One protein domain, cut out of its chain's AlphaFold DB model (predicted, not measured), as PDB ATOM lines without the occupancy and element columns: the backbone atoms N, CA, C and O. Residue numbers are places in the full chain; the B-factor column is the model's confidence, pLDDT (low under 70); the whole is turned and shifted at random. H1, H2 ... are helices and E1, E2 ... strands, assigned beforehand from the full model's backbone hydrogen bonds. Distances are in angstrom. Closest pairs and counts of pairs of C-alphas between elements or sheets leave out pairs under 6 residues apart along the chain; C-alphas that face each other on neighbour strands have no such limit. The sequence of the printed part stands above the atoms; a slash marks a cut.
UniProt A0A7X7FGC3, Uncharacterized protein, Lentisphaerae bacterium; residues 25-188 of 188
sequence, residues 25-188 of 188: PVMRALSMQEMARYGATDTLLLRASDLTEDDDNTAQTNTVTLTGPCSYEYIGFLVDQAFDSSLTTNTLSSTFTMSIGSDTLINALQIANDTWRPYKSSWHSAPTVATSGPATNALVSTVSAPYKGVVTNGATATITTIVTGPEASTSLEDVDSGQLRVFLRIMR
ATOM      1  N   PRO A  25      -0.764 -28.718 -29.778       68.38
ATOM      2  CA  PRO A  25      -1.366 -29.091 -28.515       68.38
ATOM      3  C   PRO A  25      -2.750 -29.728 -28.649       68.38
ATOM      4  O   PRO A  25      -3.616 -29.280 -29.402       68.38
ATOM      5  N   VAL A  26      -2.988 -30.747 -27.820       76.62
ATOM      6  CA  VAL A  26      -4.217 -31.555 -27.831       76.62
ATOM      7  C   VAL A  26      -5.003 -31.355 -26.539       76.62
ATOM      8  O   VAL A  26      -4.448 -31.427 -25.440       76.62
ATOM      9  N   MET A  27      -6.319 -31.145 -26.658       85.62
ATOM     10  CA  MET A  27      -7.223 -31.102 -25.507       85.62
ATOM     11  C   MET A  27      -7.684 -32.510 -25.123       85.62
ATOM     12  O   MET A  27      -8.099 -33.300 -25.971       85.62
ATOM     13  N   ARG A  28      -7.608 -32.838 -23.834       88.06
ATOM     14  CA  ARG A  28      -7.929 -34.163 -23.293       88.06
ATOM     15  C   ARG A  28      -8.697 -34.045 -21.983       88.06
ATOM     16  O   ARG A  28      -8.367 -33.210 -21.147       88.06
ATOM     17  N   ALA A  29      -9.663 -34.935 -21.774       89.06
ATOM     18  CA  ALA A  29     -10.321 -35.080 -20.480       89.06
ATOM     19  C   ALA A  29      -9.344 -35.633 -19.426       89.06
ATOM     20  O   ALA A  29      -8.509 -36.494 -19.726       89.06
ATOM     21  N   LEU A  30      -9.465 -35.148 -18.193       89.69
ATOM     22  CA  LEU A  30      -8.643 -35.565 -17.059       89.69
ATOM     23  C   LEU A  30      -9.176 -36.838 -16.400       89.69
ATOM     24  O   LEU A  30     -10.372 -37.132 -16.414       89.69
ATOM     25  N   SER A  31      -8.278 -37.587 -15.758       90.00
ATOM     26  CA  SER A  31      -8.673 -38.687 -14.875       90.00
ATOM     27  C   SER A  31      -9.356 -38.161 -13.605       90.00
ATOM     28  O   SER A  31      -9.070 -37.053 -13.158       90.00
ATOM     29  N   MET A  32     -10.193 -38.973 -12.942       88.25
ATOM     30  CA  MET A  32     -10.861 -38.560 -11.690       88.25
ATOM     31  C   MET A  32      -9.881 -38.080 -10.606       88.25
ATOM     32  O   MET A  32     -10.199 -37.173  -9.840       88.25
ATOM     33  N   GLN A  33      -8.685 -38.673 -10.542       91.12
ATOM     34  CA  GLN A  33      -7.652 -38.275  -9.584       91.12
ATOM     35  C   GLN A  33      -7.086 -36.887  -9.907       91.12
ATOM     36  O   GLN A  33      -6.918 -36.064  -9.010       91.12
ATOM     37  N   GLU A  34      -6.829 -36.599 -11.183       90.25
ATOM     38  CA  GLU A  34      -6.357 -35.283 -11.623       90.25
ATOM     39  C   GLU A  34      -7.446 -34.219 -11.501       90.25
ATOM     40  O   GLU A  34      -7.159 -33.108 -11.059       90.25
ATOM     41  N   MET A  35      -8.699 -34.567 -11.804       90.94
ATOM     42  CA  MET A  35      -9.840 -33.677 -11.590       90.94
ATOM     43  C   MET A  35      -9.941 -33.258 -10.121       90.94
ATOM     44  O   MET A  35     -10.098 -32.075  -9.828       90.94
ATOM     45  N   ALA A  36      -9.789 -34.205  -9.189       89.50
ATOM     46  CA  ALA A  36      -9.790 -33.914  -7.757       89.50
ATOM     47  C   ALA A  36      -8.572 -33.082  -7.320       89.50
ATOM     48  O   ALA A  36      -8.702 -32.207  -6.467       89.50
ATOM     49  N   ARG A  37      -7.394 -33.335  -7.903       90.50
ATOM     50  CA  ARG A  37      -6.146 -32.641  -7.551       90.50
ATOM     51  C   ARG A  37      -6.107 -31.194  -8.039       90.50
ATOM     52  O   ARG A  37      -5.656 -30.325  -7.300       90.50
ATOM     53  N   TYR A  38      -6.527 -30.955  -9.276       89.06
ATOM     54  CA  TYR A  38      -6.392 -29.654  -9.935       89.06
ATOM     55  C   TYR A  38      -7.710 -28.881  -9.997       89.06
ATOM     56  O   TYR A  38      -7.699 -27.694 -10.294       89.06
ATOM     57  N   GLY A  39      -8.852 -29.518  -9.721       90.94
ATOM     58  CA  GLY A  39     -10.166 -28.880  -9.816       90.94
ATOM     59  C   GLY A  39     -10.610 -28.584 -11.253       90.94
ATOM     60  O   GLY A  39     -11.506 -27.765 -11.451       90.94
ATOM     61  N   ALA A  40      -9.999 -29.223 -12.248       92.25
ATOM     62  CA  ALA A  40     -10.289 -29.065 -13.672       92.25
ATOM     63  C   ALA A  40     -10.977 -30.317 -14.238       92.25
ATOM     64  O   ALA A  40     -11.021 -31.350 -13.575       92.25
ATOM     65  N   THR A  41     -11.512 -30.239 -15.455       93.75
ATOM     66  CA  THR A  41     -12.118 -31.390 -16.159       93.75
ATOM     67  C   THR A  41     -11.318 -31.785 -17.393       93.75
ATOM     68  O   THR A  41     -11.279 -32.961 -17.749       93.75
ATOM     69  N   ASP A  42     -10.641 -30.820 -18.013       93.38
ATOM     70  CA  ASP A  42      -9.914 -30.977 -19.262       93.38
ATOM     71  C   ASP A  42      -8.530 -30.328 -19.131       93.38
ATOM     72  O   ASP A  42      -8.310 -29.399 -18.343       93.38
ATOM     73  N   THR A  43      -7.579 -30.816 -19.919       91.75
ATOM     74  CA  THR A  43      -6.258 -30.217 -20.060       91.75
ATOM     75  C   THR A  43      -5.874 -30.084 -21.523       91.75
ATOM     76  O   THR A  43      -6.139 -30.976 -22.326       91.75
ATOM     77  N   LEU A  44      -5.249 -28.962 -21.856       90.31
ATOM     78  CA  LEU A  44      -4.526 -28.762 -23.097       90.31
ATOM     79  C   LEU A  44      -3.058 -29.101 -22.844       90.31
ATOM     80  O   LEU A  44      -2.437 -28.511 -21.959       90.31
ATOM     81  N   LEU A  45      -2.522 -30.060 -23.589       88.75
ATOM     82  CA  LEU A  45      -1.145 -30.521 -23.455       88.75
ATOM     83  C   LEU A  45      -0.303 -29.979 -24.605       88.75
ATOM     84  O   LEU A  45      -0.652 -30.231 -25.751       88.75
ATOM     85  N   LEU A  46       0.796 -29.302 -24.279       85.19
ATOM     86  CA  LEU A  46       1.854 -28.903 -25.204       85.19
ATOM     87  C   LEU A  46       3.148 -29.620 -24.817       85.19
ATOM     88  O   LEU A  46       3.588 -29.523 -23.666       85.19
ATOM     89  N   ARG A  47       3.773 -30.305 -25.770       84.06
ATOM     90  CA  ARG A  47       5.110 -30.885 -25.628       84.06
ATOM     91  C   ARG A  47       6.088 -30.204 -26.570       84.06
ATOM     92  O   ARG A  47       5.690 -29.703 -27.613       84.06
ATOM     93  N   ALA A  48       7.370 -30.260 -26.227       77.81
ATOM     94  CA  ALA A  48       8.438 -29.842 -27.132       77.81
ATOM     95  C   ALA A  48       8.402 -30.612 -28.466       77.81
ATOM     96  O   ALA A  48       8.581 -30.022 -29.515       77.81
ATOM     97  N   SER A  49       8.032 -31.899 -28.440       77.62
ATOM     98  CA  SER A  49       7.840 -32.711 -29.653       77.62
ATOM     99  C   SER A  49       6.706 -32.244 -30.571       77.62
ATOM    100  O   SER A  49       6.600 -32.737 -31.684       77.62
ATOM    101  N   ASP A  50       5.806 -31.393 -30.071       76.50
ATOM    102  CA  ASP A  50       4.690 -30.851 -30.851       76.50
ATOM    103  C   ASP A  50       5.084 -29.520 -31.530       76.50
ATOM    104  O   ASP A  50       4.253 -28.893 -32.195       76.50
ATOM    105  N   LEU A  51       6.325 -29.064 -31.306       75.81
ATOM    106  CA  LEU A  51       6.884 -27.876 -31.930       75.81
ATOM    107  C   LEU A  51       7.385 -28.224 -33.334       75.81
ATOM    108  O   LEU A  51       8.079 -29.220 -33.516       75.81
ATOM    109  N   THR A  52       6.985 -27.440 -34.330       71.56
ATOM    110  CA  THR A  52       7.343 -27.689 -35.730       71.56
ATOM    111  C   THR A  52       8.748 -27.187 -36.047       71.56
ATOM    112  O   THR A  52       9.100 -26.075 -35.654       71.56
ATOM    113  N   GLU A  53       9.493 -27.984 -36.815       59.62
ATOM    114  CA  GLU A  53      10.745 -27.597 -37.473       59.62
ATOM    115  C   GLU A  53      10.431 -26.530 -38.534       59.62
ATOM    116  O   GLU A  53       9.860 -26.833 -39.584       59.62
ATOM    117  N   ASP A  54      10.719 -25.266 -38.234       58.62
ATOM    118  CA  ASP A  54      10.708 -24.189 -39.225       58.62
ATOM    119  C   ASP A  54      11.981 -23.353 -39.054       58.62
ATOM    120  O   ASP A  54      12.335 -22.959 -37.939       58.62
ATOM    121  N   ASP A  55      12.682 -23.116 -40.162       53.69
ATOM    122  CA  ASP A  55      13.949 -22.376 -40.219       53.69
ATOM    123  C   ASP A  55      13.739 -20.885 -39.898       53.69
ATOM    124  O   ASP A  55      14.655 -20.172 -39.467       53.69
ATOM    125  N   ASP A  56      12.516 -20.394 -40.107       55.19
ATOM    126  CA  ASP A  56      12.124 -19.041 -39.767       55.19
ATOM    127  C   ASP A  56      11.582 -19.039 -38.339       55.19
ATOM    128  O   ASP A  56      10.592 -19.712 -38.066       55.19
ATOM    129  N   ASN A  57      12.205 -18.250 -37.449       54.56
ATOM    130  CA  ASN A  57      11.858 -17.993 -36.032       54.56
ATOM    131  C   ASN A  57      10.425 -17.445 -35.809       54.56
ATOM    132  O   ASN A  57      10.197 -16.460 -35.099       54.56
ATOM    133  N   THR A  58       9.444 -18.021 -36.478       64.38
ATOM    134  CA  THR A  58       8.060 -17.614 -36.530       64.38
ATOM    135  C   THR A  58       7.308 -18.311 -35.416       64.38
ATOM    136  O   THR A  58       7.625 -19.408 -34.963       64.38
ATOM    137  N   ALA A  59       6.323 -17.600 -34.884       77.12
ATOM    138  CA  ALA A  59       5.498 -18.132 -33.827       77.12
ATOM    139  C   ALA A  59       4.641 -19.283 -34.370       77.12
ATOM    140  O   ALA A  59       3.861 -19.080 -35.303       77.12
ATOM    141  N   GLN A  60       4.708 -20.457 -33.747       80.75
ATOM    142  CA  GLN A  60       3.809 -21.547 -34.087       80.75
ATOM    143  C   GLN A  60       2.436 -21.269 -33.482       80.75
ATOM    144  O   GLN A  60       2.269 -21.205 -32.259       80.75
ATOM    145  N   THR A  61       1.442 -21.109 -34.352       83.75
ATOM    146  CA  THR A  61       0.045 -20.931 -33.953       83.75
ATOM    147  C   THR A  61      -0.701 -22.242 -34.118       83.75
ATOM    148  O   THR A  61      -0.810 -22.766 -35.221       83.75
ATOM    149  N   ASN A  62      -1.280 -22.731 -33.027       82.31
ATOM    150  CA  ASN A  62      -2.106 -23.928 -33.025       82.31
ATOM    151  C   ASN A  62      -3.514 -23.604 -32.534       82.31
ATOM    152  O   ASN A  62      -3.700 -22.741 -31.671       82.31
ATOM    153  N   THR A  63      -4.509 -24.320 -33.057       84.31
ATOM    154  CA  THR A  63      -5.913 -24.082 -32.710       84.31
ATOM    155  C   THR A  63      -6.644 -25.355 -32.320       84.31
ATOM    156  O   THR A  63      -6.598 -26.347 -33.043       84.31
ATOM    157  N   VAL A  64      -7.407 -25.296 -31.229       85.56
ATOM    158  CA  VAL A  64      -8.337 -26.346 -30.799       85.56
ATOM    159  C   VAL A  64      -9.750 -25.778 -30.753       85.56
ATOM    160  O   VAL A  64      -9.969 -24.668 -30.275       85.56
ATOM    161  N   THR A  65     -10.733 -26.532 -31.240       86.00
ATOM    162  CA  THR A  65     -12.134 -26.088 -31.243       86.00
ATOM    163  C   THR A  65     -12.879 -26.598 -30.012       86.00
ATOM    164  O   THR A  65     -12.884 -27.797 -29.730       86.00
ATOM    165  N   LEU A  66     -13.559 -25.693 -29.309       84.38
ATOM    166  CA  LEU A  66     -14.520 -25.997 -28.254       84.38
ATOM    167  C   LEU A  66     -15.943 -25.793 -28.784       84.38
ATOM    168  O   LEU A  66     -16.324 -24.676 -29.125       84.38
ATOM    169  N   THR A  67     -16.735 -26.861 -28.829       85.69
ATOM    170  CA  THR A  67     -18.116 -26.826 -29.335       85.69
ATOM    171  C   THR A  67     -19.120 -26.765 -28.187       85.69
ATOM    172  O   THR A  67     -19.026 -27.550 -27.242       85.69
ATOM    173  N   GLY A  68     -20.078 -25.840 -28.280       84.31
ATOM    174  CA  GLY A  68     -21.146 -25.674 -27.298       84.31
ATOM    175  C   GLY A  68     -22.319 -26.656 -27.470       84.31
ATOM    176  O   GLY A  68     -22.377 -27.398 -28.453       84.31
ATOM    177  N   PRO A  69     -23.297 -26.639 -26.545       89.06
ATOM    178  CA  PRO A  69     -23.381 -25.738 -25.398       89.06
ATOM    179  C   PRO A  69     -22.442 -26.160 -24.262       89.06
ATOM    180  O   PRO A  69     -22.459 -27.308 -23.830       89.06
ATOM    181  N   CYS A  70     -21.632 -25.231 -23.759       88.00
ATOM    182  CA  CYS A  70     -20.810 -25.466 -22.573       88.00
ATOM    183  C   CYS A  70     -20.387 -24.152 -21.913       88.00
ATOM    184  O   CYS A  70     -20.356 -23.103 -22.551       88.00
ATOM    185  N   SER A  71     -19.988 -24.215 -20.648       89.25
ATOM    186  CA  SER A  71     -19.239 -23.135 -19.999       89.25
ATOM    187  C   SER A  71     -17.826 -23.595 -19.677       89.25
ATOM    188  O   SER A  71     -17.606 -24.783 -19.443       89.25
ATOM    189  N   TYR A  72     -16.872 -22.672 -19.697       87.88
ATOM    190  CA  TYR A  72     -15.476 -22.948 -19.377       87.88
ATOM    191  C   TYR A  72     -14.955 -21.981 -18.317       87.88
ATOM    192  O   TYR A  72     -15.382 -20.831 -18.240       87.88
ATOM    193  N   GLU A  73     -14.014 -22.456 -17.512       88.12
ATOM    194  CA  GLU A  73     -13.263 -21.685 -16.528       88.12
ATOM    195  C   GLU A  73     -11.784 -22.066 -16.634       88.12
ATOM    196  O   GLU A  73     -11.441 -23.252 -16.641       88.12
ATOM    197  N   TYR A  74     -10.911 -21.066 -16.717       87.12
ATOM    198  CA  TYR A  74      -9.469 -21.272 -16.636       87.12
ATOM    199  C   TYR A  74      -9.034 -21.512 -15.189       87.12
ATOM    200  O   TYR A  74      -9.313 -20.697 -14.310       87.12
ATOM    201  N   ILE A  75      -8.365 -22.642 -14.939       88.75
ATOM    202  CA  ILE A  75      -8.030 -23.107 -13.584       88.75
ATOM    203  C   ILE A  75      -6.555 -22.900 -13.248       88.75
ATOM    204  O   ILE A  75      -6.220 -22.630 -12.094       88.75
ATOM    205  N   GLY A  76      -5.670 -23.008 -14.234       85.94
ATOM    206  CA  GLY A  76      -4.234 -22.844 -14.038       85.94
ATOM    207  C   GLY A  76      -3.415 -23.626 -15.050       85.94
ATOM    208  O   GLY A  76      -3.950 -24.203 -15.999       85.94
ATOM    209  N   PHE A  77      -2.110 -23.669 -14.827       86.00
ATOM    210  CA  PHE A  77      -1.175 -24.420 -15.647       86.00
ATOM    211  C   PHE A  77      -0.152 -25.162 -14.789       86.00
ATOM    212  O   PHE A  77       0.131 -24.810 -13.642       86.00
ATOM    213  N   LEU A  78       0.402 -26.216 -15.367       85.00
ATOM    214  CA  LEU A  78       1.460 -27.029 -14.805       85.00
ATOM    215  C   LEU A  78       2.571 -27.119 -15.831       85.00
ATOM    216  O   LEU A  78       2.357 -27.613 -16.935       85.00
ATOM    217  N   VAL A  79       3.763 -26.693 -15.449       80.38
ATOM    218  CA  VAL A  79       4.959 -27.065 -16.196       80.38
ATOM    219  C   VAL A  79       5.406 -28.403 -15.618       80.38
ATOM    220  O   VAL A  79       5.835 -28.482 -14.463       80.38
ATOM    221  N   ASP A  80       5.201 -29.479 -16.370       78.69
ATOM    222  CA  ASP A  80       5.576 -30.834 -15.956       78.69
ATOM    223  C   ASP A  80       7.074 -31.060 -16.123       78.69
ATOM    224  O   ASP A  80       7.731 -31.592 -15.228       78.69
ATOM    225  N   GLN A  81       7.593 -30.607 -17.260       78.38
ATOM    226  CA  GLN A  81       8.989 -30.672 -17.653       78.38
ATOM    227  C   GLN A  81       9.360 -29.308 -18.232       78.38
ATOM    228  O   GLN A  81       8.614 -28.775 -19.055       78.38
ATOM    229  N   ALA A  82      10.477 -28.732 -17.780       73.56
ATOM    230  CA  ALA A  82      10.989 -27.491 -18.359       73.56
ATOM    231  C   ALA A  82      11.223 -27.661 -19.855       73.56
ATOM    232  O   ALA A  82      11.655 -28.738 -20.267       73.56
ATOM    233  N   PHE A  83      10.971 -26.603 -20.630       73.69
ATOM    234  CA  PHE A  83      11.407 -26.605 -22.015       73.69
ATOM    235  C   PHE A  83      12.919 -26.369 -22.039       73.69
ATOM    236  O   PHE A  83      13.403 -25.310 -21.632       73.69
ATOM    237  N   ASP A  84      13.648 -27.413 -22.412       73.38
ATOM    238  CA  ASP A  84      15.099 -27.451 -22.477       73.38
ATOM    239  C   ASP A  84      15.552 -26.910 -23.831       73.38
ATOM    240  O   ASP A  84      15.101 -27.384 -24.864       73.38
ATOM    241  N   SER A  85      16.420 -25.903 -23.796       67.38
ATOM    242  CA  SER A  85      17.060 -25.292 -24.964       67.38
ATOM    243  C   SER A  85      18.581 -25.196 -24.763       67.38
ATOM    244  O   SER A  85      19.223 -24.291 -25.290       67.38
ATOM    245  N   SER A  86      19.184 -26.099 -23.972       63.94
ATOM    246  CA  SER A  86      20.639 -26.120 -23.679       63.94
ATOM    247  C   SER A  86      21.519 -26.081 -24.903       63.94
ATOM    248  O   SER A  86      22.649 -25.597 -24.825       63.94
ATOM    249  N   LEU A  87      21.060 -26.703 -25.987       61.03
ATOM    250  CA  LEU A  87      21.830 -26.811 -27.216       61.03
ATOM    251  C   LEU A  87      21.975 -25.453 -27.916       61.03
ATOM    252  O   LEU A  87      22.825 -25.297 -28.792       61.03
ATOM    253  N   THR A  88      21.220 -24.452 -27.468       58.12
ATOM    254  CA  THR A  88      21.269 -23.078 -27.956       58.12
ATOM    255  C   THR A  88      22.279 -22.265 -27.144       58.12
ATOM    256  O   THR A  88      22.407 -22.383 -25.927       58.12
ATOM    257  N   THR A  89      23.069 -21.438 -27.829       52.00
ATOM    258  CA  THR A  89      24.225 -20.744 -27.227       52.00
ATOM    259  C   THR A  89      23.858 -19.515 -26.392       52.00
ATOM    260  O   THR A  89      24.728 -18.936 -25.739       52.00
ATOM    261  N   ASN A  90      22.584 -19.123 -26.374       52.16
ATOM    262  CA  ASN A  90      22.093 -17.943 -25.676       52.16
ATOM    263  C   ASN A  90      21.063 -18.361 -24.612       52.16
ATOM    264  O   ASN A  90      20.334 -19.332 -24.774       52.16
ATOM    265  N   THR A  91      20.983 -17.630 -23.497       49.47
ATOM    266  CA  THR A  91      19.921 -17.827 -22.499       49.47
ATOM    267  C   THR A  91      18.605 -17.345 -23.096       49.47
ATOM    268  O   THR A  91      18.311 -16.152 -23.112       49.47
ATOM    269  N   LEU A  92      17.847 -18.277 -23.649       55.00
ATOM    270  CA  LEU A  92      16.789 -17.994 -24.598       55.00
ATOM    271  C   LEU A  92      15.417 -18.311 -23.995       55.00
ATOM    272  O   LEU A  92      15.224 -19.319 -23.321       55.00
ATOM    273  N   SER A  93      14.473 -17.382 -24.157       64.38
ATOM    274  CA  SER A  93      13.138 -17.451 -23.554       64.38
ATOM    275  C   SER A  93      12.071 -17.676 -24.621       64.38
ATOM    276  O   SER A  93      11.544 -16.717 -25.182       64.38
ATOM    277  N   SER A  94      11.713 -18.934 -24.880       70.19
ATOM    278  CA  SER A  94      10.500 -19.264 -25.633       70.19
ATOM    279  C   SER A  94       9.276 -18.882 -24.806       70.19
ATOM    280  O   SER A  94       9.257 -19.106 -23.589       70.19
ATOM    281  N   THR A  95       8.248 -18.322 -25.447       77.44
ATOM    282  CA  THR A  95       7.025 -17.905 -24.747       77.44
ATOM    283  C   THR A  95       5.799 -18.654 -25.232       77.44
ATOM    284  O   THR A  95       5.710 -19.056 -26.389       77.44
ATOM    285  N   PHE A  96       4.844 -18.835 -24.329       80.44
ATOM    286  CA  PHE A  96       3.553 -19.444 -24.575       80.44
ATOM    287  C   PHE A  96       2.445 -18.431 -24.309       80.44
ATOM    288  O   PHE A  96       2.331 -17.866 -23.218       80.44
ATOM    289  N   THR A  97       1.593 -18.233 -25.304       83.75
ATOM    290  CA  THR A  97       0.368 -17.444 -25.194       83.75
ATOM    291  C   THR A  97      -0.821 -18.345 -25.481       83.75
ATOM    292  O   THR A  97      -0.766 -19.179 -26.379       83.75
ATOM    293  N   MET A  98      -1.905 -18.174 -24.731       86.31
ATOM    294  CA  MET A  98      -3.162 -18.879 -24.961       86.31
ATOM    295  C   MET A  98      -4.328 -17.908 -24.899       86.31
ATOM    296  O   MET A  98      -4.457 -17.148 -23.937       86.31
ATOM    297  N   SER A  99      -5.223 -18.008 -25.874       84.88
ATOM    298  CA  SER A  99      -6.513 -17.332 -25.894       84.88
ATOM    299  C   SER A  99      -7.659 -18.298 -26.187       84.88
ATOM    300  O   SER A  99      -7.457 -19.383 -26.730       84.88
ATOM    301  N   ILE A 100      -8.879 -17.914 -25.814       84.00
ATOM    302  CA  ILE A 100     -10.117 -18.584 -26.225       84.00
ATOM    303  C   ILE A 100     -11.027 -17.525 -26.849       84.00
ATOM    304  O   ILE A 100     -11.503 -16.632 -26.162       84.00
ATOM    305  N   GLY A 101     -11.261 -17.584 -28.160       79.69
ATOM    306  CA  GLY A 101     -11.921 -16.484 -28.869       79.69
ATOM    307  C   GLY A 101     -11.086 -15.198 -28.807       79.69
ATOM    308  O   GLY A 101      -9.906 -15.211 -29.149       79.69
ATOM    309  N   SER A 102     -11.685 -14.087 -28.365       74.44
ATOM    310  CA  SER A 102     -11.001 -12.793 -28.169       74.44
ATOM    311  C   SER A 102     -10.151 -12.721 -26.898       74.44
ATOM    312  O   SER A 102      -9.455 -11.733 -26.657       74.44
ATOM    313  N   ASP A 103     -10.225 -13.749 -26.065       75.06
ATOM    314  CA  ASP A 103      -9.903 -13.636 -24.660       75.06
ATOM    315  C   ASP A 103      -8.541 -14.248 -24.371       75.06
ATOM    316  O   ASP A 103      -8.383 -15.464 -24.424       75.06
ATOM    317  N   THR A 104      -7.538 -13.422 -24.070       79.19
ATOM    318  CA  THR A 104      -6.184 -13.913 -23.762       79.19
ATOM    319  C   THR A 104      -6.103 -14.367 -22.310       79.19
ATOM    320  O   THR A 104      -6.207 -13.543 -21.410       79.19
ATOM    321  N   LEU A 105      -5.896 -15.666 -22.091       77.75
ATOM    322  CA  LEU A 105      -5.824 -16.299 -20.772       77.75
ATOM    323  C   LEU A 105      -4.415 -16.246 -20.190       77.75
ATOM    324  O   LEU A 105      -4.218 -15.878 -19.035       77.75
ATOM    325  N   ILE A 106      -3.439 -16.628 -21.008       79.81
ATOM    326  CA  ILE A 106      -2.016 -16.625 -20.681       79.81
ATOM    327  C   ILE A 106      -1.350 -15.749 -21.727       79.81
ATOM    328  O   ILE A 106      -1.503 -16.011 -22.917       79.81
ATOM    329  N   ASN A 107      -0.621 -14.727 -21.295       78.88
ATOM    330  CA  ASN A 107       0.126 -13.854 -22.190       78.88
ATOM    331  C   ASN A 107       1.626 -13.988 -21.924       78.88
ATOM    332  O   ASN A 107       2.081 -13.645 -20.826       78.88
ATOM    333  N   ALA A 108       2.353 -14.465 -22.938       72.81
ATOM    334  CA  ALA A 108       3.810 -14.556 -22.977       72.81
ATOM    335  C   ALA A 108       4.450 -15.279 -21.774       72.81
ATOM    336  O   ALA A 108       5.464 -14.827 -21.248       72.81
ATOM    337  N   LEU A 109       3.876 -16.408 -21.340       76.19
ATOM    338  CA  LEU A 109       4.484 -17.267 -20.320       76.19
ATOM    339  C   LEU A 109       5.830 -17.782 -20.827       76.19
ATOM    340  O   LEU A 109       5.851 -18.543 -21.790       76.19
ATOM    341  N   GLN A 110       6.936 -17.442 -20.174       73.81
ATOM    342  CA  GLN A 110       8.218 -18.067 -20.502       73.81
ATOM    343  C   GLN A 110       8.202 -19.553 -20.146       73.81
ATOM    344  O   GLN A 110       7.975 -19.926 -18.993       73.81
ATOM    345  N   ILE A 111       8.442 -20.394 -21.147       70.38
ATOM    346  CA  ILE A 111       8.438 -21.854 -21.007       70.38
ATOM    347  C   ILE A 111       9.831 -22.468 -21.153       70.38
ATOM    348  O   ILE A 111      10.040 -23.555 -20.615       70.38
ATOM    349  N   ALA A 112      10.781 -21.761 -21.777       68.31
ATOM    350  CA  ALA A 112      12.192 -22.143 -21.811       68.31
ATOM    351  C   ALA A 112      12.996 -21.379 -20.748       68.31
ATOM    352  O   ALA A 112      12.892 -20.153 -20.648       68.31
ATOM    353  N   ASN A 113      13.765 -22.102 -19.931       58.84
ATOM    354  CA  ASN A 113      14.689 -21.508 -18.965       58.84
ATOM    355  C   ASN A 113      15.797 -22.508 -18.603       58.84
ATOM    356  O   ASN A 113      15.544 -23.465 -17.878       58.84
ATOM    357  N   ASP A 114      16.986 -22.243 -19.142       52.72
ATOM    358  CA  ASP A 114      18.332 -22.642 -18.711       52.72
ATOM    359  C   ASP A 114      18.557 -24.037 -18.073       52.72
ATOM    360  O   ASP A 114      18.063 -24.386 -16.999       52.72
ATOM    361  N   THR A 115      19.475 -24.796 -18.671       47.31
ATOM    362  CA  THR A 115      19.865 -26.172 -18.319       47.31
ATOM    363  C   THR A 115      20.650 -26.394 -17.049       47.31
ATOM    364  O   THR A 115      20.963 -27.531 -16.691       47.31
ATOM    365  N   TRP A 116      20.972 -25.338 -16.322       44.31
ATOM    366  CA  TRP A 116      21.835 -25.452 -15.153       44.31
ATOM    367  C   TRP A 116      21.065 -25.771 -13.868       44.31
ATOM    368  O   TRP A 116      21.651 -25.794 -12.781       44.31
ATOM    369  N   ARG A 117      19.752 -26.035 -13.952       49.38
ATOM    370  CA  ARG A 117      18.913 -26.337 -12.785       49.38
ATOM    371  C   ARG A 117      18.030 -27.564 -13.023       49.38
ATOM    372  O   ARG A 117      17.264 -27.574 -13.978       49.38
ATOM    373  N   PRO A 118      18.042 -28.571 -12.126       52.28
ATOM    374  CA  PRO A 118      17.074 -29.659 -12.193       52.28
ATOM    375  C   PRO A 118      15.671 -29.087 -11.969       52.28
ATOM    376  O   PRO A 118      15.321 -28.682 -10.853       52.28
ATOM    377  N   TYR A 119      14.879 -29.019 -13.038       59.44
ATOM    378  CA  TYR A 119      13.519 -28.508 -12.963       59.44
ATOM    379  C   TYR A 119      12.655 -29.415 -12.086       59.44
ATOM    380  O   TYR A 119      12.686 -30.642 -12.195       59.44
ATOM    381  N   LYS A 120      11.860 -28.803 -11.211       63.62
ATOM    382  CA  LYS A 120      10.802 -29.484 -10.464       63.62
ATOM    383  C   LYS A 120       9.475 -29.012 -11.025       63.62
ATOM    384  O   LYS A 120       9.267 -27.806 -11.125       63.62
ATOM    385  N   SER A 121       8.595 -29.960 -11.341       75.31
ATOM    386  CA  SER A 121       7.232 -29.669 -11.784       75.31
ATOM    387  C   SER A 121       6.589 -28.590 -10.906       75.31
ATOM    388  O   SER A 121       6.645 -28.677  -9.672       75.31
ATOM    389  N   SER A 122       6.014 -27.562 -11.535       76.25
ATOM    390  CA  SER A 122       5.465 -26.402 -10.832       76.25
ATOM    391  C   SER A 122       4.030 -26.108 -11.264       76.25
ATOM    392  O   SER A 122       3.733 -25.905 -12.441       76.25
ATOM    393  N   TRP A 123       3.127 -26.138 -10.282       84.06
ATOM    394  CA  TRP A 123       1.718 -25.802 -10.454       84.06
ATOM    395  C   TRP A 123       1.492 -24.317 -10.196       84.06
ATOM    396  O   TRP A 123       1.918 -23.802  -9.160       84.06
ATOM    397  N   HIS A 124       0.748 -23.676 -11.091       80.94
ATOM    398  CA  HIS A 124       0.346 -22.280 -10.992       80.94
ATOM    399  C   HIS A 124      -1.161 -22.187 -11.198       80.94
ATOM    400  O   HIS A 124      -1.675 -22.426 -12.291       80.94
ATOM    401  N   SER A 125      -1.889 -21.850 -10.138       81.31
ATOM    402  CA  SER A 125      -3.324 -21.579 -10.229       81.31
ATOM    403  C   SER A 125      -3.591 -20.311 -11.039       81.31
ATOM    404  O   SER A 125      -2.806 -19.363 -10.979       81.31
ATOM    405  N   ALA A 126      -4.734 -20.257 -11.724       77.94
ATOM    406  CA  ALA A 126      -5.217 -19.037 -12.356       77.94
ATOM    407  C   ALA A 126      -5.285 -17.903 -11.315       77.94
ATOM    408  O   ALA A 126      -5.798 -18.112 -10.208       77.94
ATOM    409  N   PRO A 127      -4.752 -16.713 -11.621       67.25
ATOM    410  CA  PRO A 127      -4.754 -15.618 -10.678       67.25
ATOM    411  C   PRO A 127      -6.161 -15.030 -10.554       67.25
ATOM    412  O   PRO A 127      -6.976 -15.047 -11.477       67.25
ATOM    413  N   THR A 128      -6.442 -14.462  -9.389       64.81
ATOM    414  CA  THR A 128      -7.714 -13.783  -9.109       64.81
ATOM    415  C   THR A 128      -7.743 -12.336  -9.614       64.81
ATOM    416  O   THR A 128      -8.807 -11.725  -9.661       64.81
ATOM    417  N   VAL A 129      -6.592 -11.800 -10.025       57.84
ATOM    418  CA  VAL A 129      -6.387 -10.467 -10.612       57.84
ATOM    419  C   VAL A 129      -5.340 -10.566 -11.718       57.84
ATOM    420  O   VAL A 129      -4.540 -11.495 -11.710       57.84
ATOM    421  N   ALA A 130      -5.315  -9.624 -12.663       54.69
ATOM    422  CA  ALA A 130      -4.247  -9.591 -13.654       54.69
ATOM    423  C   ALA A 130      -2.910  -9.343 -12.943       54.69
ATOM    424  O   ALA A 130      -2.678  -8.254 -12.418       54.69
ATOM    425  N   THR A 131      -2.054 -10.358 -12.874       49.38
ATOM    426  CA  THR A 131      -0.745 -10.239 -12.228       49.38
ATOM    427  C   THR A 131       0.336 -10.150 -13.287       49.38
ATOM    428  O   THR A 131       0.435 -11.046 -14.120       49.38
ATOM    429  N   SER A 132       1.155  -9.100 -13.208       46.28
ATOM    430  CA  SER A 132       2.468  -9.025 -13.845       46.28
ATOM    431  C   SER A 132       3.540  -9.267 -12.791       46.28
ATOM    432  O   SER A 132       3.677  -8.480 -11.853       46.28
ATOM    433  N   GLY A 133       4.294 -10.352 -12.910       42.41
ATOM    434  CA  GLY A 133       5.377 -10.648 -11.978       42.41
ATOM    435  C   GLY A 133       6.168 -11.882 -12.389       42.41
ATOM    436  O   GLY A 133       5.684 -12.668 -13.207       42.41
ATOM    437  N   PRO A 134       7.386 -12.053 -11.851       39.34
ATOM    438  CA  PRO A 134       8.127 -13.289 -12.022       39.34
ATOM    439  C   PRO A 134       7.326 -14.414 -11.367       39.34
ATOM    440  O   PRO A 134       7.151 -14.407 -10.147       39.34
ATOM    441  N   ALA A 135       6.876 -15.406 -12.138       40.66
ATOM    442  CA  ALA A 135       6.734 -16.711 -11.519       40.66
ATOM    443  C   ALA A 135       8.166 -17.103 -11.157       40.66
ATOM    444  O   ALA A 135       9.079 -17.016 -11.980       40.66
ATOM    445  N   THR A 136       8.432 -17.410  -9.895       40.47
ATOM    446  CA  THR A 136       9.753 -17.892  -9.506       40.47
ATOM    447  C   THR A 136      10.019 -19.166 -10.317       40.47
ATOM    448  O   THR A 136       9.422 -20.207 -10.060       40.47
ATOM    449  N   ASN A 137      10.884 -19.020 -11.334       44.28
ATOM    450  CA  ASN A 137      11.261 -19.960 -12.407       44.28
ATOM    451  C   ASN A 137      10.502 -19.894 -13.762       44.28
ATOM    452  O   ASN A 137      10.794 -20.717 -14.623       44.28
ATOM    453  N   ALA A 138       9.630 -18.909 -14.004       41.59
ATOM    454  CA  ALA A 138       9.138 -18.510 -15.335       41.59
ATOM    455  C   ALA A 138       8.929 -16.980 -15.337       41.59
ATOM    456  O   ALA A 138       8.016 -16.455 -14.696       41.59
ATOM    457  N   LEU A 139       9.839 -16.220 -15.944       43.28
ATOM    458  CA  LEU A 139       9.767 -14.760 -15.908       43.28
ATOM    459  C   LEU A 139       8.765 -14.262 -16.958       43.28
ATOM    460  O   LEU A 139       8.626 -14.819 -18.028       43.28
ATOM    461  N   VAL A 140       8.027 -13.210 -16.616       42.12
ATOM    462  CA  VAL A 140       6.904 -12.637 -17.376       42.12
ATOM    463  C   VAL A 140       5.676 -13.549 -17.467       42.12
ATOM    464  O   VAL A 140       5.596 -14.518 -18.210       42.12
ATOM    465  N   SER A 141       4.646 -13.163 -16.725       49.91
ATOM    466  CA  SER A 141       3.279 -13.548 -17.034       49.91
ATOM    467  C   SER A 141       2.438 -12.287 -16.939       49.91
ATOM    468  O   SER A 141       2.592 -11.537 -15.982       49.91
ATOM    469  N   THR A 142       1.598 -12.010 -17.932       51.00
ATOM    470  CA  THR A 142       0.340 -11.309 -17.656       51.00
ATOM    471  C   THR A 142      -0.733 -12.367 -17.802       51.00
ATOM    472  O   THR A 142      -1.171 -12.672 -18.906       51.00
ATOM    473  N   VAL A 143      -1.106 -13.007 -16.701       54.03
ATOM    474  CA  VAL A 143      -2.265 -13.901 -16.700       54.03
ATOM    475  C   VAL A 143      -3.458 -13.037 -16.320       54.03
ATOM    476  O   VAL A 143      -3.451 -12.418 -15.256       54.03
ATOM    477  N   SER A 144      -4.438 -12.899 -17.210       52.00
ATOM    478  CA  SER A 144      -5.619 -12.077 -16.936       52.00
ATOM    479  C   SER A 144      -6.473 -12.713 -15.829       52.00
ATOM    480  O   SER A 144      -6.496 -13.936 -15.699       52.00
ATOM    481  N   ALA A 145      -7.176 -11.878 -15.054       55.06
ATOM    482  CA  ALA A 145      -8.089 -12.261 -13.966       55.06
ATOM    483  C   ALA A 145      -9.142 -13.316 -14.408       55.06
ATOM    484  O   ALA A 145      -9.305 -13.532 -15.611       55.06
ATOM    485  N   PRO A 146      -9.856 -13.994 -13.481       54.78
ATOM    486  CA  PRO A 146     -10.404 -15.329 -13.715       54.78
ATOM    487  C   PRO A 146     -11.316 -15.364 -14.937       54.78
ATOM    488  O   PRO A 146     -12.396 -14.769 -14.949       54.78
ATOM    489  N   TYR A 147     -10.867 -16.091 -15.958       72.88
ATOM    490  CA  TYR A 147     -11.566 -16.160 -17.224       72.88
ATOM    491  C   TYR A 147     -12.614 -17.257 -17.194       72.88
ATOM    492  O   TYR A 147     -12.303 -18.445 -17.056       72.88
ATOM    493  N   LYS A 148     -13.866 -16.834 -17.333       82.62
ATOM    494  CA  LYS A 148     -15.019 -17.704 -17.511       82.62
ATOM    495  C   LYS A 148     -15.721 -17.300 -18.785       82.62
ATOM    496  O   LYS A 148     -15.882 -16.111 -19.041       82.62
ATOM    497  N   GLY A 149     -16.174 -18.279 -19.545       82.56
ATOM    498  CA  GLY A 149     -16.945 -18.022 -20.747       82.56
ATOM    499  C   GLY A 149     -17.996 -19.083 -20.985       82.56
ATOM    500  O   GLY A 149     -18.056 -20.112 -20.307       82.56
ATOM    501  N   VAL A 150     -18.857 -18.797 -21.953       85.94
ATOM    502  CA  VAL A 150     -19.938 -19.680 -22.376       85.94
ATOM    503  C   VAL A 150     -19.870 -19.803 -23.887       85.94
ATOM    504  O   VAL A 150     -19.875 -18.801 -24.595       85.94
ATOM    505  N   VAL A 151     -19.843 -21.038 -24.375       83.94
ATOM    506  CA  VAL A 151     -20.061 -21.355 -25.784       83.94
ATOM    507  C   VAL A 151     -21.527 -21.725 -25.928       83.94
ATOM    508  O   VAL A 151     -22.003 -22.687 -25.320       83.94
ATOM    509  N   THR A 152     -22.269 -20.919 -26.678       86.94
ATOM    510  CA  THR A 152     -23.712 -21.093 -26.859       86.94
ATOM    511  C   THR A 152     -24.026 -22.298 -27.749       86.94
ATOM    512  O   THR A 152     -23.152 -22.892 -28.382       86.94
ATOM    513  N   ASN A 153     -25.293 -22.714 -27.765       84.00
ATOM    514  CA  ASN A 153     -25.720 -23.880 -28.530       84.00
ATOM    515  C   ASN A 153     -25.435 -23.702 -30.034       84.00
ATOM    516  O   ASN A 153     -25.826 -22.692 -30.618       84.00
ATOM    517  N   GLY A 154     -24.764 -24.682 -30.644       71.12
ATOM    518  CA  GLY A 154     -24.362 -24.643 -32.052       71.12
ATOM    519  C   GLY A 154     -23.204 -23.688 -32.370       71.12
ATOM    520  O   GLY A 154     -22.805 -23.613 -33.528       71.12
ATOM    521  N   ALA A 155     -22.660 -22.979 -31.375       80.94
ATOM    522  CA  ALA A 155     -21.486 -22.131 -31.536       80.94
ATOM    523  C   ALA A 155     -20.191 -22.899 -31.243       80.94
ATOM    524  O   ALA A 155     -20.179 -23.941 -30.578       80.94
ATOM    525  N   THR A 156     -19.085 -22.337 -31.719       84.56
ATOM    526  CA  THR A 156     -17.733 -22.795 -31.425       84.56
ATOM    527  C   THR A 156     -16.905 -21.650 -30.856       84.56
ATOM    528  O   THR A 156     -17.100 -20.487 -31.210       84.56
ATOM    529  N   ALA A 157     -15.978 -21.984 -29.965       81.69
ATOM    530  CA  ALA A 157     -14.901 -21.102 -29.545       81.69
ATOM    531  C   ALA A 157     -13.566 -21.720 -29.962       81.69
ATOM    532  O   ALA A 157     -13.338 -22.916 -29.767       81.69
ATOM    533  N   THR A 158     -12.684 -20.904 -30.528       84.31
ATOM    534  CA  THR A 158     -11.340 -21.337 -30.913       84.31
ATOM    535  C   THR A 158     -10.383 -21.055 -29.772       84.31
ATOM    536  O   THR A 158     -10.169 -19.901 -29.407       84.31
ATOM    537  N   ILE A 159      -9.800 -22.108 -29.216       85.19
ATOM    538  CA  ILE A 159      -8.634 -22.013 -28.350       85.19
ATOM    539  C   ILE A 159      -7.433 -21.818 -29.264       85.19
ATOM    540  O   ILE A 159      -7.155 -22.691 -30.080       85.19
ATOM    541  N   THR A 160      -6.742 -20.695 -29.139       84.50
ATOM    542  CA  THR A 160      -5.524 -20.412 -29.900       84.50
ATOM    543  C   THR A 160      -4.347 -20.458 -28.946       84.50
ATOM    544  O   THR A 160      -4.370 -19.805 -27.905       84.50
ATOM    545  N   THR A 161      -3.317 -21.218 -29.291       84.88
ATOM    546  CA  THR A 161      -2.035 -21.194 -28.588       84.88
ATOM    547  C   THR A 161      -0.949 -20.735 -29.526       84.88
ATOM    548  O   THR A 161      -0.884 -21.208 -30.658       84.88
ATOM    549  N   ILE A 162      -0.087 -19.862 -29.035       82.50
ATOM    550  CA  ILE A 162       1.042 -19.331 -29.780       82.50
ATOM    551  C   ILE A 162       2.294 -19.660 -28.985       82.50
ATOM    552  O   ILE A 162       2.415 -19.238 -27.832       82.50
ATOM    553  N   VAL A 163       3.200 -20.417 -29.595       80.25
ATOM    554  CA  VAL A 163       4.543 -20.647 -29.066       80.25
ATOM    555  C   VAL A 163       5.508 -19.807 -29.884       80.25
ATOM    556  O   VAL A 163       5.568 -19.951 -31.099       80.25
ATOM    557  N   THR A 164       6.235 -18.902 -29.241       76.69
ATOM    558  CA  THR A 164       7.263 -18.101 -29.912       76.69
ATOM    559  C   THR A 164       8.633 -18.666 -29.589       76.69
ATOM    560  O   THR A 164       8.937 -18.876 -28.408       76.69
ATOM    561  N   GLY A 165       9.452 -18.863 -30.621       66.12
ATOM    562  CA  GLY A 165      10.867 -19.169 -30.459       66.12
ATOM    563  C   GLY A 165      11.614 -18.030 -29.756       66.12
ATOM    564  O   GLY A 165      11.096 -16.909 -29.637       66.12
ATOM    565  N   PRO A 166      12.809 -18.310 -29.238       57.72
ATOM    566  CA  PRO A 166      13.565 -17.330 -28.488       57.72
ATOM    567  C   PRO A 166      14.404 -16.430 -29.415       57.72
ATOM    568  O   PRO A 166      15.544 -16.732 -29.742       57.72
ATOM    569  N   GLU A 167      13.830 -15.286 -29.799       59.28
ATOM    570  CA  GLU A 167      14.429 -14.271 -30.690       59.28
ATOM    571  C   GLU A 167      14.931 -14.803 -32.059       59.28
ATOM    572  O   GLU A 167      14.842 -15.979 -32.381       59.28
ATOM    573  N   ALA A 168      15.380 -13.902 -32.942       50.25
ATOM    574  CA  ALA A 168      15.548 -14.137 -34.387       50.25
ATOM    575  C   ALA A 168      16.713 -15.072 -34.799       50.25
ATOM    576  O   ALA A 168      17.204 -14.960 -35.921       50.25
ATOM    577  N   SER A 169      17.213 -15.939 -33.916       51.09
ATOM    578  CA  SER A 169      18.424 -16.744 -34.177       51.09
ATOM    579  C   SER A 169      18.350 -18.188 -33.673       51.09
ATOM    580  O   SER A 169      19.384 -18.853 -33.617       51.09
ATOM    581  N   THR A 170      17.187 -18.657 -33.228       56.03
ATOM    582  CA  THR A 170      17.031 -19.980 -32.619       56.03
ATOM    583  C   THR A 170      15.638 -20.499 -32.906       56.03
ATOM    584  O   THR A 170      14.637 -19.905 -32.490       56.03
ATOM    585  N   SER A 171      15.594 -21.604 -33.639       65.31
ATOM    586  CA  SER A 171      14.340 -22.193 -34.071       65.31
ATOM    587  C   SER A 171      13.668 -22.918 -32.901       65.31
ATOM    588  O   SER A 171      14.297 -23.296 -31.910       65.31
ATOM    589  N   LEU A 172      12.346 -23.085 -32.985       67.94
ATOM    590  CA  LEU A 172      11.595 -23.896 -32.024       67.94
ATOM    591  C   LEU A 172      12.029 -25.369 -32.041       67.94
ATOM    592  O   LEU A 172      11.779 -26.070 -31.060       67.94
ATOM    593  N   GLU A 173      12.698 -25.809 -33.109       64.19
ATOM    594  CA  GLU A 173      13.292 -27.142 -33.235       64.19
ATOM    595  C   GLU A 173      14.425 -27.400 -32.233       64.19
ATOM    596  O   GLU A 173      14.638 -28.539 -31.824       64.19
ATOM    597  N   ASP A 174      15.107 -26.347 -31.771       67.38
ATOM    598  CA  ASP A 174      16.229 -26.459 -30.835       67.38
ATOM    599  C   ASP A 174      15.770 -26.730 -29.385       67.38
ATOM    600  O   ASP A 174      16.564 -26.705 -28.437       67.38
ATOM    601  N   VAL A 175      14.466 -26.942 -29.183       72.81
ATOM    602  CA  VAL A 175      13.870 -27.270 -27.889       72.81
ATOM    603  C   VAL A 175      13.757 -28.789 -27.746       72.81
ATOM    604  O   VAL A 175      12.778 -29.405 -28.159       72.81
ATOM    605  N   ASP A 176      14.743 -29.405 -27.097       72.25
ATOM    606  CA  ASP A 176      14.895 -30.867 -27.036       72.25
ATOM    607  C   ASP A 176      13.800 -31.585 -26.244       72.25
ATOM    608  O   ASP A 176      13.461 -32.752 -26.474       72.25
ATOM    609  N   SER A 177      13.303 -30.931 -25.201       77.19
ATOM    610  CA  SER A 177      12.361 -31.534 -24.268       77.19
ATOM    611  C   SER A 177      11.528 -30.462 -23.595       77.19
ATOM    612  O   SER A 177      11.922 -29.307 -23.578       77.19
ATOM    613  N   GLY A 178      10.360 -30.818 -23.062       79.56
ATOM    614  CA  GLY A 178       9.471 -29.850 -22.427       79.56
ATOM    615  C   GLY A 178       8.026 -30.296 -22.439       79.56
ATOM    616  O   GLY A 178       7.568 -30.944 -23.381       79.56
ATOM    617  N   GLN A 179       7.307 -29.968 -21.370       84.31
ATOM    618  CA  GLN A 179       5.893 -30.278 -21.257       84.31
ATOM    619  C   GLN A 179       5.162 -29.241 -20.399       84.31
ATOM    620  O   GLN A 179       5.425 -29.094 -19.202       84.31
ATOM    621  N   LEU A 180       4.178 -28.587 -21.012       85.12
ATOM    622  CA  LEU A 180       3.233 -27.673 -20.380       85.12
ATOM    623  C   LEU A 180       1.822 -28.259 -20.480       85.12
ATOM    624  O   LEU A 180       1.366 -28.657 -21.551       85.12
ATOM    625  N   ARG A 181       1.096 -28.254 -19.366       89.31
ATOM    626  CA  ARG A 181      -0.335 -28.546 -19.318       89.31
ATOM    627  C   ARG A 181      -1.103 -27.324 -18.858       89.31
ATOM    628  O   ARG A 181      -0.839 -26.795 -17.783       89.31
ATOM    629  N   VAL A 182      -2.098 -26.915 -19.629       89.44
ATOM    630  CA  VAL A 182      -3.067 -25.890 -19.230       89.44
ATOM    631  C   VAL A 182      -4.363 -26.576 -18.822       89.44
ATOM    632  O   VAL A 182      -4.775 -27.537 -19.465       89.44
ATOM    633  N   PHE A 183      -4.998 -26.131 -17.741       91.25
ATOM    634  CA  PHE A 183      -6.142 -26.797 -17.122       91.25
ATOM    635  C   PHE A 183      -7.396 -25.932 -17.223       91.25
ATOM    636  O   PHE A 183      -7.416 -24.770 -16.804       91.25
ATOM    637  N   LEU A 184      -8.457 -26.535 -17.753       90.94
ATOM    638  CA  LEU A 184      -9.763 -25.922 -17.944       90.94
ATOM    639  C   LEU A 184     -10.820 -26.750 -17.212       90.94
ATOM    640  O   LEU A 184     -10.800 -27.982 -17.219       90.94
ATOM    641  N   ARG A 185     -11.782 -26.075 -16.594       92.12
ATOM    642  CA  ARG A 185     -13.027 -26.699 -16.151       92.12
ATOM    643  C   ARG A 185     -14.095 -26.395 -17.188       92.12
ATOM    644  O   ARG A 185     -14.518 -25.253 -17.304       92.12
ATOM    645  N   ILE A 186     -14.520 -27.413 -17.920       90.38
ATOM    646  CA  ILE A 186     -15.541 -27.364 -18.959       90.38
ATOM    647  C   ILE A 186     -16.780 -28.099 -18.447       90.38
ATOM    648  O   ILE A 186     -16.741 -29.287 -18.134       90.38
ATOM    649  N   MET A 187     -17.896 -27.382 -18.364       89.38
ATOM    650  CA  MET A 187     -19.192 -27.912 -17.942       89.38
ATOM    651  C   MET A 187     -20.098 -27.987 -19.172       89.38
ATOM    652  O   MET A 187     -20.432 -26.947 -19.748       89.38
ATOM    653  N   ARG A 188     -20.431 -29.215 -19.584       85.56
ATOM    654  CA  ARG A 188     -21.299 -29.550 -20.724       85.56
ATOM    655  C   ARG A 188     -22.672 -29.999 -20.238       85.56
ATOM    656  O   ARG A 188     -22.715 -30.643 -19.164       85.56
TER     657      ARG A 188
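Overview. This is residues 25 to 188 of the 188 residues of an uncharacterized protein of Lentisphaerae bacterium (UniProt A0A7X7FGC3). Two antiparallel sheets lie face to face as a sandwich with nearly aligned strands: a branched, twisted sheet of E1, E2, E4, E7, E8 and E10, and a sheet in the order E3, E9, E5, E6. The short helix H1 grazes the larger sheet, and residues 126 to 147 form a long stretch with no named element, tied to E6 by a short pairing. The 164 printed residues hold one named helix and ten named strands, in the order E1, H1, E2 to E10, and the class is mostly strand. The whole is compact, with a radius of gyration of the C-alphas of 15.7 A, but elongated, spanning 49 by 30 by 29 A.

Along the chain. The longest strand, E4, covers residues 70 to 84 and 36.0 A, from C-alpha 70 at (-20.810, -25.466, -22.573); it bends by 64 degrees at residue 81. E10, residues 177 to 187, measures 32.4 A and ends at C-alpha 187, (-19.192, -27.912, -17.942). The same sheet has E2, residues 42 to 47, E1, residues 26 to 29, E7, residues 122 to 125, and E8, residues 148 to 151. The other sheet has E9, residues 156 to 164, 25.5 A, E3, residues 60 to 67, 23.0 A, E6, residues 103 to 110, 19.1 A, and E5, residues 95 to 100, 17.2 A. H1 covers residues 32 to 38, with C-alpha 32 at (-10.861, -38.560, -11.690).

Arrangement. E7 and E8 lie on one side of E4, beside residues 75 to 79 and 70 to 73, and E10 lies on the other side. N 73 and O 185 of E4 and E10 are 2.8 A apart, N 77 and O 124 of E4 and E7 2.9 A, and N 72 and O 149 of E4 and E8 2.9 A, each within hydrogen-bond range. E2 is the antiparallel neighbour of E10, with N 44 to O 182 at 2.8 A, and E1 that of E2, with N 28 to O 43 at 2.8 A. In the other sheet, N 62 and O 161 of the antiparallel neighbours E3 and E9 are 2.8 A apart, N 97 and O 162 of the antiparallel neighbours E5 and E9 are 2.8 A apart, and E5 and E6 form a hairpin with N 98 and O 106 2.9 A apart, each within hydrogen-bond range. The parts of the sheets that face each other are 9.9 A centre to centre, their best planes 13 degrees apart. H1 only grazes the larger sheet, with residues 34 to 38; its O i to N i+4 pairs are within hydrogen-bond range.

Size, cuts and confidence. The C-alphas of Thr 89 and Asn 153, the two farthest apart, are 50.1 A apart. The printed part has no cut. The links E2 to E3, E6 to E7, E7 to E8 and E9 to E10 are long. The mean pLDDT of the printed part is 73.7; 55 residues are under 70, among them 85 to 93, 112 to 120, 127 to 146 and 165 to 174.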